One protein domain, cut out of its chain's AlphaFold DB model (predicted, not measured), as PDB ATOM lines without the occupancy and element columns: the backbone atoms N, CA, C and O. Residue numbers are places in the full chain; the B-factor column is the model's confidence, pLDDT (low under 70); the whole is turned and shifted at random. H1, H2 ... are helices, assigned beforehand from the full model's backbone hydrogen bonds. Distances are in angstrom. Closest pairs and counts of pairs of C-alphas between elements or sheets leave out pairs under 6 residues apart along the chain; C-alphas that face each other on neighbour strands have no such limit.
ATOM      1  N   ALA A  14      14.726   4.915  10.164       83.88
ATOM      2  CA  ALA A  14      14.011   5.991   9.486       83.88
ATOM      3  C   ALA A  14      12.536   6.036   9.907       83.88
ATOM      4  O   ALA A  14      11.956   7.120  10.005       83.88
ATOM      5  N   GLU A  15      11.930   4.884  10.167       83.50
ATOM      6  CA  GLU A  15      10.585   4.749  10.715       83.50
ATOM      7  C   GLU A  15      10.517   5.186  12.177       83.50
ATOM      8  O   GLU A  15       9.589   5.910  12.536       83.50
ATOM      9  N   GLN A  16      11.522   4.847  12.988       83.94
ATOM     10  CA  GLN A  16      11.648   5.339  14.362       83.94
ATOM     11  C   GLN A  16      11.833   6.854  14.384       83.94
ATOM     12  O   GLN A  16      11.059   7.559  15.021       83.94
ATOM     13  N   THR A  17      12.757   7.382  13.577       83.25
ATOM     14  CA  THR A  17      12.967   8.835  13.455       83.25
ATOM     15  C   THR A  17      11.701   9.554  12.986       83.25
ATOM     16  O   THR A  17      11.382  10.651  13.451       83.25
ATOM     17  N   ARG A  18      10.955   8.958  12.047       81.12
ATOM     18  CA  ARG A  18       9.684   9.514  11.570       81.12
ATOM     19  C   ARG A  18       8.630   9.501  12.668       81.12
ATOM     20  O   ARG A  18       7.895  10.473  12.751       81.12
ATOM     21  N   LYS A  19       8.571   8.447  13.481       76.31
ATOM     22  CA  LYS A  19       7.650   8.319  14.612       76.31
ATOM     23  C   LYS A  19       7.972   9.319  15.725       76.31
ATOM     24  O   LYS A  19       7.065   9.977  16.219       76.31
ATOM     25  N   ASP A  20       9.250   9.488  16.045       74.38
ATOM     26  CA  ASP A  20       9.726  10.434  17.062       74.38
ATOM     27  C   ASP A  20       9.488  11.895  16.656       74.38
ATOM     28  O   ASP A  20       9.338  12.768  17.504       74.38
ATOM     29  N   ARG A  21       9.444  12.172  15.346       73.19
ATOM     30  CA  ARG A  21       9.157  13.505  14.795       73.19
ATOM     31  C   ARG A  21       7.703  13.689  14.366       73.19
ATOM     32  O   ARG A  21       7.291  14.813  14.074       73.19
ATOM     33  N   SER A  22       6.937  12.608  14.251       69.94
ATOM     34  CA  SER A  22       5.529  12.693  13.902       69.94
ATOM     35  C   SER A  22       4.762  13.155  15.126       69.94
ATOM     36  O   SER A  22       4.343  12.359  15.961       69.94
ATOM     37  N   GLU A  23       4.554  14.459  15.190       60.00
ATOM     38  CA  GLU A  23       3.459  15.055  15.936       60.00
ATOM     39  C   GLU A  23       2.184  14.387  15.404       60.00
ATOM     40  O   GLU A  23       1.815  14.567  14.235       60.00
ATOM     41  N   SER A  24       1.558  13.511  16.194       58.31
ATOM     42  CA  SER A  24       0.305  12.906  15.753       58.31
ATOM     43  C   SER A  24      -0.694  14.055  15.533       58.31
ATOM     44  O   SER A  24      -0.753  14.944  16.386       58.31
ATOM     45  N   PRO A  25      -1.459  14.110  14.425       52.28
ATOM     46  CA  PRO A  25      -2.299  15.271  14.091       52.28
ATOM     47  C   PRO A  25      -3.373  15.667  15.129       52.28
ATOM     48  O   PRO A  25      -4.112  16.619  14.893       52.28
ATOM     49  N   GLY A  26      -3.464  14.970  16.264       55.91
ATOM     50  CA  GLY A  26      -4.292  15.322  17.414       55.91
ATOM     51  C   GLY A  26      -3.517  15.942  18.579       55.91
ATOM     52  O   GLY A  26      -3.999  16.905  19.146       55.91
ATOM     53  N   SER A  27      -2.299  15.497  18.906       60.66
ATOM     54  CA  SER A  27      -1.682  15.746  20.226       60.66
ATOM     55  C   SER A  27      -1.542  17.222  20.612       60.66
ATOM     56  O   SER A  27      -2.047  17.620  21.660       60.66
ATOM     57  N   GLU A  28      -0.922  18.051  19.773       66.69
ATOM     58  CA  GLU A  28      -0.750  19.483  20.069       66.69
ATOM     59  C   GLU A  28      -2.057  20.265  19.944       66.69
ATOM     60  O   GLU A  28      -2.323  21.178  20.718       66.69
ATOM     61  N   SER A  29      -2.897  19.911  18.970       67.12
ATOM     62  CA  SER A  29      -4.179  20.583  18.738       67.12
ATOM     63  C   SER A  29      -5.191  20.267  19.844       67.12
ATOM     64  O   SER A  29      -5.902  21.156  20.293       67.12
ATOM     65  N   GLU A  30      -5.233  19.022  20.317       66.50
ATOM     66  CA  GLU A  30      -6.037  18.562  21.451       66.50
ATOM     67  C   GLU A  30      -5.493  19.105  22.770       66.50
ATOM     68  O   GLU A  30      -6.277  19.476  23.638       66.50
ATOM     69  N   THR A  31      -4.166  19.192  22.925       69.81
ATOM     70  CA  THR A  31      -3.550  19.839  24.094       69.81
ATOM     71  C   THR A  31      -3.875  21.327  24.109       69.81
ATOM     72  O   THR A  31      -4.320  21.827  25.134       69.81
ATOM     73  N   ARG A  32      -3.766  22.023  22.968       69.81
ATOM     74  CA  ARG A  32      -4.179  23.427  22.833       69.81
ATOM     75  C   ARG A  32      -5.665  23.604  23.127       69.81
ATOM     76  O   ARG A  32      -6.004  24.486  23.899       69.81
ATOM     77  N   ALA A  33      -6.535  22.751  22.591       69.12
ATOM     78  CA  ALA A  33      -7.970  22.816  22.865       69.12
ATOM     79  C   ALA A  33      -8.281  22.618  24.358       69.12
ATOM     80  O   ALA A  33      -9.076  23.361  24.916       69.12
ATOM     81  N   LYS A  34      -7.602  21.678  25.031       66.12
ATOM     82  CA  LYS A  34      -7.723  21.460  26.485       66.12
ATOM     83  C   LYS A  34      -7.164  22.605  27.335       66.12
ATOM     84  O   LYS A  34      -7.451  22.637  28.523       66.12
ATOM     85  N   GLN A  35      -6.351  23.485  26.752       70.69
ATOM     86  CA  GLN A  35      -5.810  24.671  27.420       70.69
ATOM     87  C   GLN A  35      -6.555  25.964  27.071       70.69
ATOM     88  O   GLN A  35      -6.519  26.913  27.848       70.69
ATOM     89  N   GLU A  36      -7.206  26.024  25.908       68.81
ATOM     90  CA  GLU A  36      -8.121  27.109  25.539       68.81
ATOM     91  C   GLU A  36      -9.451  26.995  26.289       68.81
ATOM     92  O   GLU A  36     -10.062  28.020  26.601       68.81
ATOM     93  N   ASP A  37      -9.882  25.767  26.594       63.28
ATOM     94  CA  ASP A  37     -11.052  25.519  27.427       63.28
ATOM     95  C   ASP A  37     -10.688  25.749  28.901       63.28
ATOM     96  O   ASP A  37      -9.728  25.180  29.420       63.28
ATOM     97  N   GLY A  38     -11.418  26.654  29.555       69.62
ATOM     98  CA  GLY A  38     -11.165  27.078  30.933       69.62
ATOM     99  C   GLY A  38     -11.532  26.012  31.972       69.62
ATOM    100  O   GLY A  38     -11.318  24.818  31.783       69.62
ATOM    101  N   LEU A  39     -12.083  26.432  33.121       68.44
ATOM    102  CA  LEU A  39     -12.555  25.477  34.131       68.44
ATOM    103  C   LEU A  39     -13.533  24.468  33.494       68.44
ATOM    104  O   LEU A  39     -14.502  24.905  32.871       68.44
ATOM    105  N   PRO A  40     -13.333  23.152  33.684       70.75
ATOM    106  CA  PRO A  40     -14.190  22.148  33.071       70.75
ATOM    107  C   PRO A  40     -15.626  22.239  33.600       70.75
ATOM    108  O   PRO A  40     -15.853  22.526  34.776       70.75
ATOM    109  N   ASP A  41     -16.602  21.892  32.759       71.12
ATOM    110  CA  ASP A  41     -18.034  21.893  33.112       71.12
ATOM    111  C   ASP A  41     -18.391  20.964  34.293       71.12
ATOM    112  O   ASP A  41     -19.485  21.051  34.846       71.12
ATOM    113  N   GLY A  42     -17.476  20.067  34.681       73.44
ATOM    114  CA  GLY A  42     -17.623  19.116  35.785       73.44
ATOM    115  C   GLY A  42     -17.063  19.576  37.135       73.44
ATOM    116  O   GLY A  42     -16.900  18.736  38.018       73.44
ATOM    117  N   VAL A  43     -16.711  20.856  37.298       76.25
ATOM    118  CA  VAL A  43     -16.340  21.404  38.615       76.25
ATOM    119  C   VAL A  43     -17.577  21.406  39.511       76.25
ATOM    120  O   VAL A  43     -18.572  22.050  39.177       76.25
ATOM    121  N   ASP A  44     -17.493  20.671  40.622       79.44
ATOM    122  CA  ASP A  44     -18.567  20.529  41.609       79.44
ATOM    123  C   ASP A  44     -18.989  21.900  42.169       79.44
ATOM    124  O   ASP A  44     -18.186  22.833  42.268       79.44
ATOM    125  N   ASP A  45     -20.270  22.035  42.502       80.12
ATOM    126  CA  ASP A  45     -20.874  23.280  42.980       80.12
ATOM    127  C   ASP A  45     -20.376  23.662  44.384       80.12
ATOM    128  O   ASP A  45     -20.504  24.820  44.794       80.12
ATOM    129  N   ASP A  46     -19.810  22.709  45.129       85.75
ATOM    130  CA  ASP A  46     -19.171  22.947  46.424       85.75
ATOM    131  C   ASP A  46     -17.735  23.495  46.314       85.75
ATOM    132  O   ASP A  46     -17.162  23.939  47.315       85.75
ATOM    133  N   ILE A  47     -17.172  23.545  45.100       80.94
ATOM    134  CA  ILE A  47     -15.867  24.143  44.823       80.94
ATOM    135  C   ILE A  47     -16.030  25.636  44.524       80.94
ATOM    136  O   ILE A  47     -16.667  26.049  43.552       80.94
ATOM    137  N   ASP A  48     -15.364  26.475  45.319       82.69
ATOM    138  CA  ASP A  48     -15.247  27.902  45.023       82.69
ATOM    139  C   ASP A  48     -14.362  28.118  43.787       82.69
ATOM    140  O   ASP A  48     -13.132  28.052  43.837       82.69
ATOM    141  N   ARG A  49     -15.005  28.420  42.657       81.38
ATOM    142  CA  ARG A  49     -14.328  28.659  41.377       81.38
ATOM    143  C   ARG A  49     -13.355  29.835  41.426       81.38
ATOM    144  O   ARG A  49     -12.413  29.858  40.641       81.38
ATOM    145  N   SER A  50     -13.550  30.792  42.335       80.19
ATOM    146  CA  SER A  50     -12.637  31.928  42.504       80.19
ATOM    147  C   SER A  50     -11.319  31.547  43.187       80.19
ATOM    148  O   SER A  50     -10.334  32.271  43.061       80.19
ATOM    149  N   ALA A  51     -11.278  30.390  43.854       78.81
ATOM    150  CA  ALA A  51     -10.068  29.828  44.446       78.81
ATOM    151  C   ALA A  51      -9.228  29.015  43.441       78.81
ATOM    152  O   ALA A  51      -8.102  28.623  43.754       78.81
ATOM    153  N   ILE A  52      -9.741  28.764  42.231       77.88
ATOM    154  CA  ILE A  52      -9.010  28.050  41.181       77.88
ATOM    155  C   ILE A  52      -8.057  29.028  40.493       77.88
ATOM    156  O   ILE A  52      -8.471  29.926  39.765       77.88
ATOM    157  N   ARG A  53      -6.760  28.847  40.753       75.62
ATOM    158  CA  ARG A  53      -5.682  29.728  40.273       75.62
ATOM    159  C   ARG A  53      -5.043  29.269  38.963       75.62
ATOM    160  O   ARG A  53      -4.527  30.097  38.225       75.62
ATOM    161  N   ALA A  54      -5.105  27.973  38.671       75.12
ATOM    162  CA  ALA A  54      -4.564  27.378  37.455       75.12
ATOM    163  C   ALA A  54      -5.436  26.198  37.011       75.12
ATOM    164  O   ALA A  54      -6.038  25.516  37.845       75.12
ATOM    165  N   VAL A  55      -5.484  25.950  35.703       74.62
ATOM    166  CA  VAL A  55      -6.167  24.790  35.114       74.62
ATOM    167  C   VAL A  55      -5.130  23.834  34.510       74.62
ATOM    168  O   VAL A  55      -4.016  24.252  34.187       74.62
ATOM    169  N   PRO A  56      -5.428  22.528  34.395       70.12
ATOM    170  CA  PRO A  56      -4.467  21.561  33.874       70.12
ATOM    171  C   PRO A  56      -3.882  21.983  32.520       70.12
ATOM    172  O   PRO A  56      -4.611  22.288  31.584       70.12
ATOM    173  N   GLY A  57      -2.552  21.968  32.416       65.00
ATOM    174  CA  GLY A  57      -1.828  22.315  31.192       65.00
ATOM    175  C   GLY A  57      -1.345  23.766  31.095       65.00
ATOM    176  O   GLY A  57      -0.421  24.003  30.328       65.00
ATOM    177  N   THR A  58      -1.853  24.717  31.888       70.38
ATOM    178  CA  THR A  58      -1.416  26.130  31.792       70.38
ATOM    179  C   THR A  58      -0.080  26.432  32.475       70.38
ATOM    180  O   THR A  58       0.470  27.510  32.267       70.38
ATOM    181  N   GLY A  59       0.443  25.504  33.280       67.25
ATOM    182  CA  GLY A  59       1.704  25.672  34.003       67.25
ATOM    183  C   GLY A  59       2.923  25.412  33.121       67.25
ATOM    184  O   GLY A  59       3.179  24.272  32.727       67.25
ATOM    185  N   GLY A  60       3.676  26.468  32.820       68.94
ATOM    186  CA  GLY A  60       4.996  26.383  32.193       68.94
ATOM    187  C   GLY A  60       6.117  26.196  33.226       68.94
ATOM    188  O   GLY A  60       5.885  26.347  34.420       68.94
ATOM    189  N   PRO A  61       7.359  25.912  32.800       71.12
ATOM    190  CA  PRO A  61       8.512  25.854  33.708       71.12
ATOM    191  C   PRO A  61       8.818  27.194  34.407       71.12
ATOM    192  O   PRO A  61       9.540  27.193  35.399       71.12
ATOM    193  N   ASP A  62       8.266  28.301  33.898       69.81
ATOM    194  CA  ASP A  62       8.330  29.645  34.488       69.81
ATOM    195  C   ASP A  62       7.066  30.011  35.299       69.81
ATOM    196  O   ASP A  62       6.931  31.147  35.748       69.81
ATOM    197  N   ASP A  63       6.108  29.090  35.452       71.19
ATOM    198  CA  ASP A  63       4.961  29.295  36.339       71.19
ATOM    199  C   ASP A  63       5.424  29.057  37.781       71.19
ATOM    200  O   ASP A  63       5.645  27.921  38.205       71.19
ATOM    201  N   GLU A  64       5.631  30.145  38.524       64.62
ATOM    202  CA  GLU A  64       6.102  30.091  39.913       64.62
ATOM    203  C   GLU A  64       5.068  29.435  40.845       64.62
ATOM    204  O   GLU A  64       5.417  29.008  41.950       64.62
ATOM    205  N   GLY A  65       3.804  29.322  40.407       66.56
ATOM    206  CA  GLY A  65       2.680  29.048  41.288       66.56
ATOM    207  C   GLY A  65       2.593  30.069  42.430       66.56
ATOM    208  O   GLY A  65       3.481  30.880  42.674       66.56
ATOM    209  N   ASP A  66       1.514  30.028  43.202       68.25
ATOM    210  CA  ASP A  66       1.502  30.711  44.498       68.25
ATOM    211  C   ASP A  66       2.075  29.763  45.558       68.25
ATOM    212  O   ASP A  66       1.336  29.178  46.356       68.25
ATOM    213  N   VAL A  67       3.393  29.549  45.525       69.69
ATOM    214  CA  VAL A  67       4.100  28.779  46.555       69.69
ATOM    215  C   VAL A  67       4.673  29.753  47.581       69.69
ATOM    216  O   VAL A  67       5.740  30.330  47.391       69.69
ATOM    217  N   ASP A  68       3.951  29.936  48.683       72.44
ATOM    218  CA  ASP A  68       4.467  30.661  49.845       72.44
ATOM    219  C   ASP A  68       5.424  29.737  50.613       72.44
ATOM    220  O   ASP A  68       4.995  28.785  51.271       72.44
ATOM    221  N   VAL A  69       6.732  29.954  50.450       77.94
ATOM    222  CA  VAL A  69       7.776  29.193  51.151       77.94
ATOM    223  C   VAL A  69       8.289  30.034  52.309       77.94
ATOM    224  O   VAL A  69       8.779  31.145  52.095       77.94
ATOM    225  N   ASP A  70       8.240  29.488  53.527       81.94
ATOM    226  CA  ASP A  70       8.874  30.129  54.676       81.94
ATOM    227  C   ASP A  70      10.385  30.260  54.399       81.94
ATOM    228  O   ASP A  70      11.054  29.260  54.114       81.94
ATOM    229  N   PRO A  71      10.968  31.468  54.487       82.12
ATOM    230  CA  PRO A  71      12.405  31.653  54.343       82.12
ATOM    231  C   PRO A  71      13.245  30.768  55.276       82.12
ATOM    232  O   PRO A  71      14.387  30.464  54.942       82.12
ATOM    233  N   ALA A  72      12.701  30.346  56.423       85.00
ATOM    234  CA  ALA A  72      13.352  29.422  57.352       85.00
ATOM    235  C   ALA A  72      13.471  27.987  56.805       85.00
ATOM    236  O   ALA A  72      14.375  27.255  57.215       85.00
ATOM    237  N   ASP A  73      12.609  27.602  55.864       82.94
ATOM    238  CA  ASP A  73      12.638  26.299  55.196       82.94
ATOM    239  C   ASP A  73      13.579  26.292  53.973       82.94
ATOM    240  O   ASP A  73      13.899  25.233  53.422       82.94
ATOM    241  N   LEU A  74      14.080  27.463  53.555       82.19
ATOM    242  CA  LEU A  74      15.024  27.600  52.448       82.19
ATOM    243  C   LEU A  74      16.467  27.352  52.907       82.19
ATOM    244  O   LEU A  74      17.108  28.192  53.535       82.19
TER     245      LEU A  74
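What this domain is: This is residues 14 to 74 of the 80 residues of an uncharacterized protein of Leifsonia sp. OV430 (UniProt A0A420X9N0). Little regular structure: two short helices, H1 and then H2, follow one another in a loose line, and a long winding stretch without a named element, residues 37 to 74, makes the rest. Residues 14 to 30, 41 to 48 and 67 to 74 stand free. The printed part has 61 residues, with two named helices and no named strand; the class is all helix, though the named elements hold only 18 residues. The whole is extended, with a radius of gyration of the C-alphas of 17.9 A, and flat, spanning 52 by 37 by 14 A.

Where its parts are: H1, residues 14 to 21, begins with C-alpha 14 at (14.011, 5.991, 9.486) and is 10.4 A long from first to last C-alpha. H2, residues 27 to 36, is 14.1 A long and ends with C-alpha 36 at (-8.121, 27.109, 25.539).

How they stand to each other: H1 and H2 are apart, with no C-alpha of the one within 8 A of the other; a tight link of 5 residues joins them. In both, every O i to N i+4 pair is within hydrogen-bond range.

The domain as a whole: The C-alphas of Ala 14 and Ala 72, the two farthest apart, are 53.3 A apart. The printed part has no cut. Mean pLDDT of the printed part is 72.9; 25 residues are under 70, among them 22 to 34.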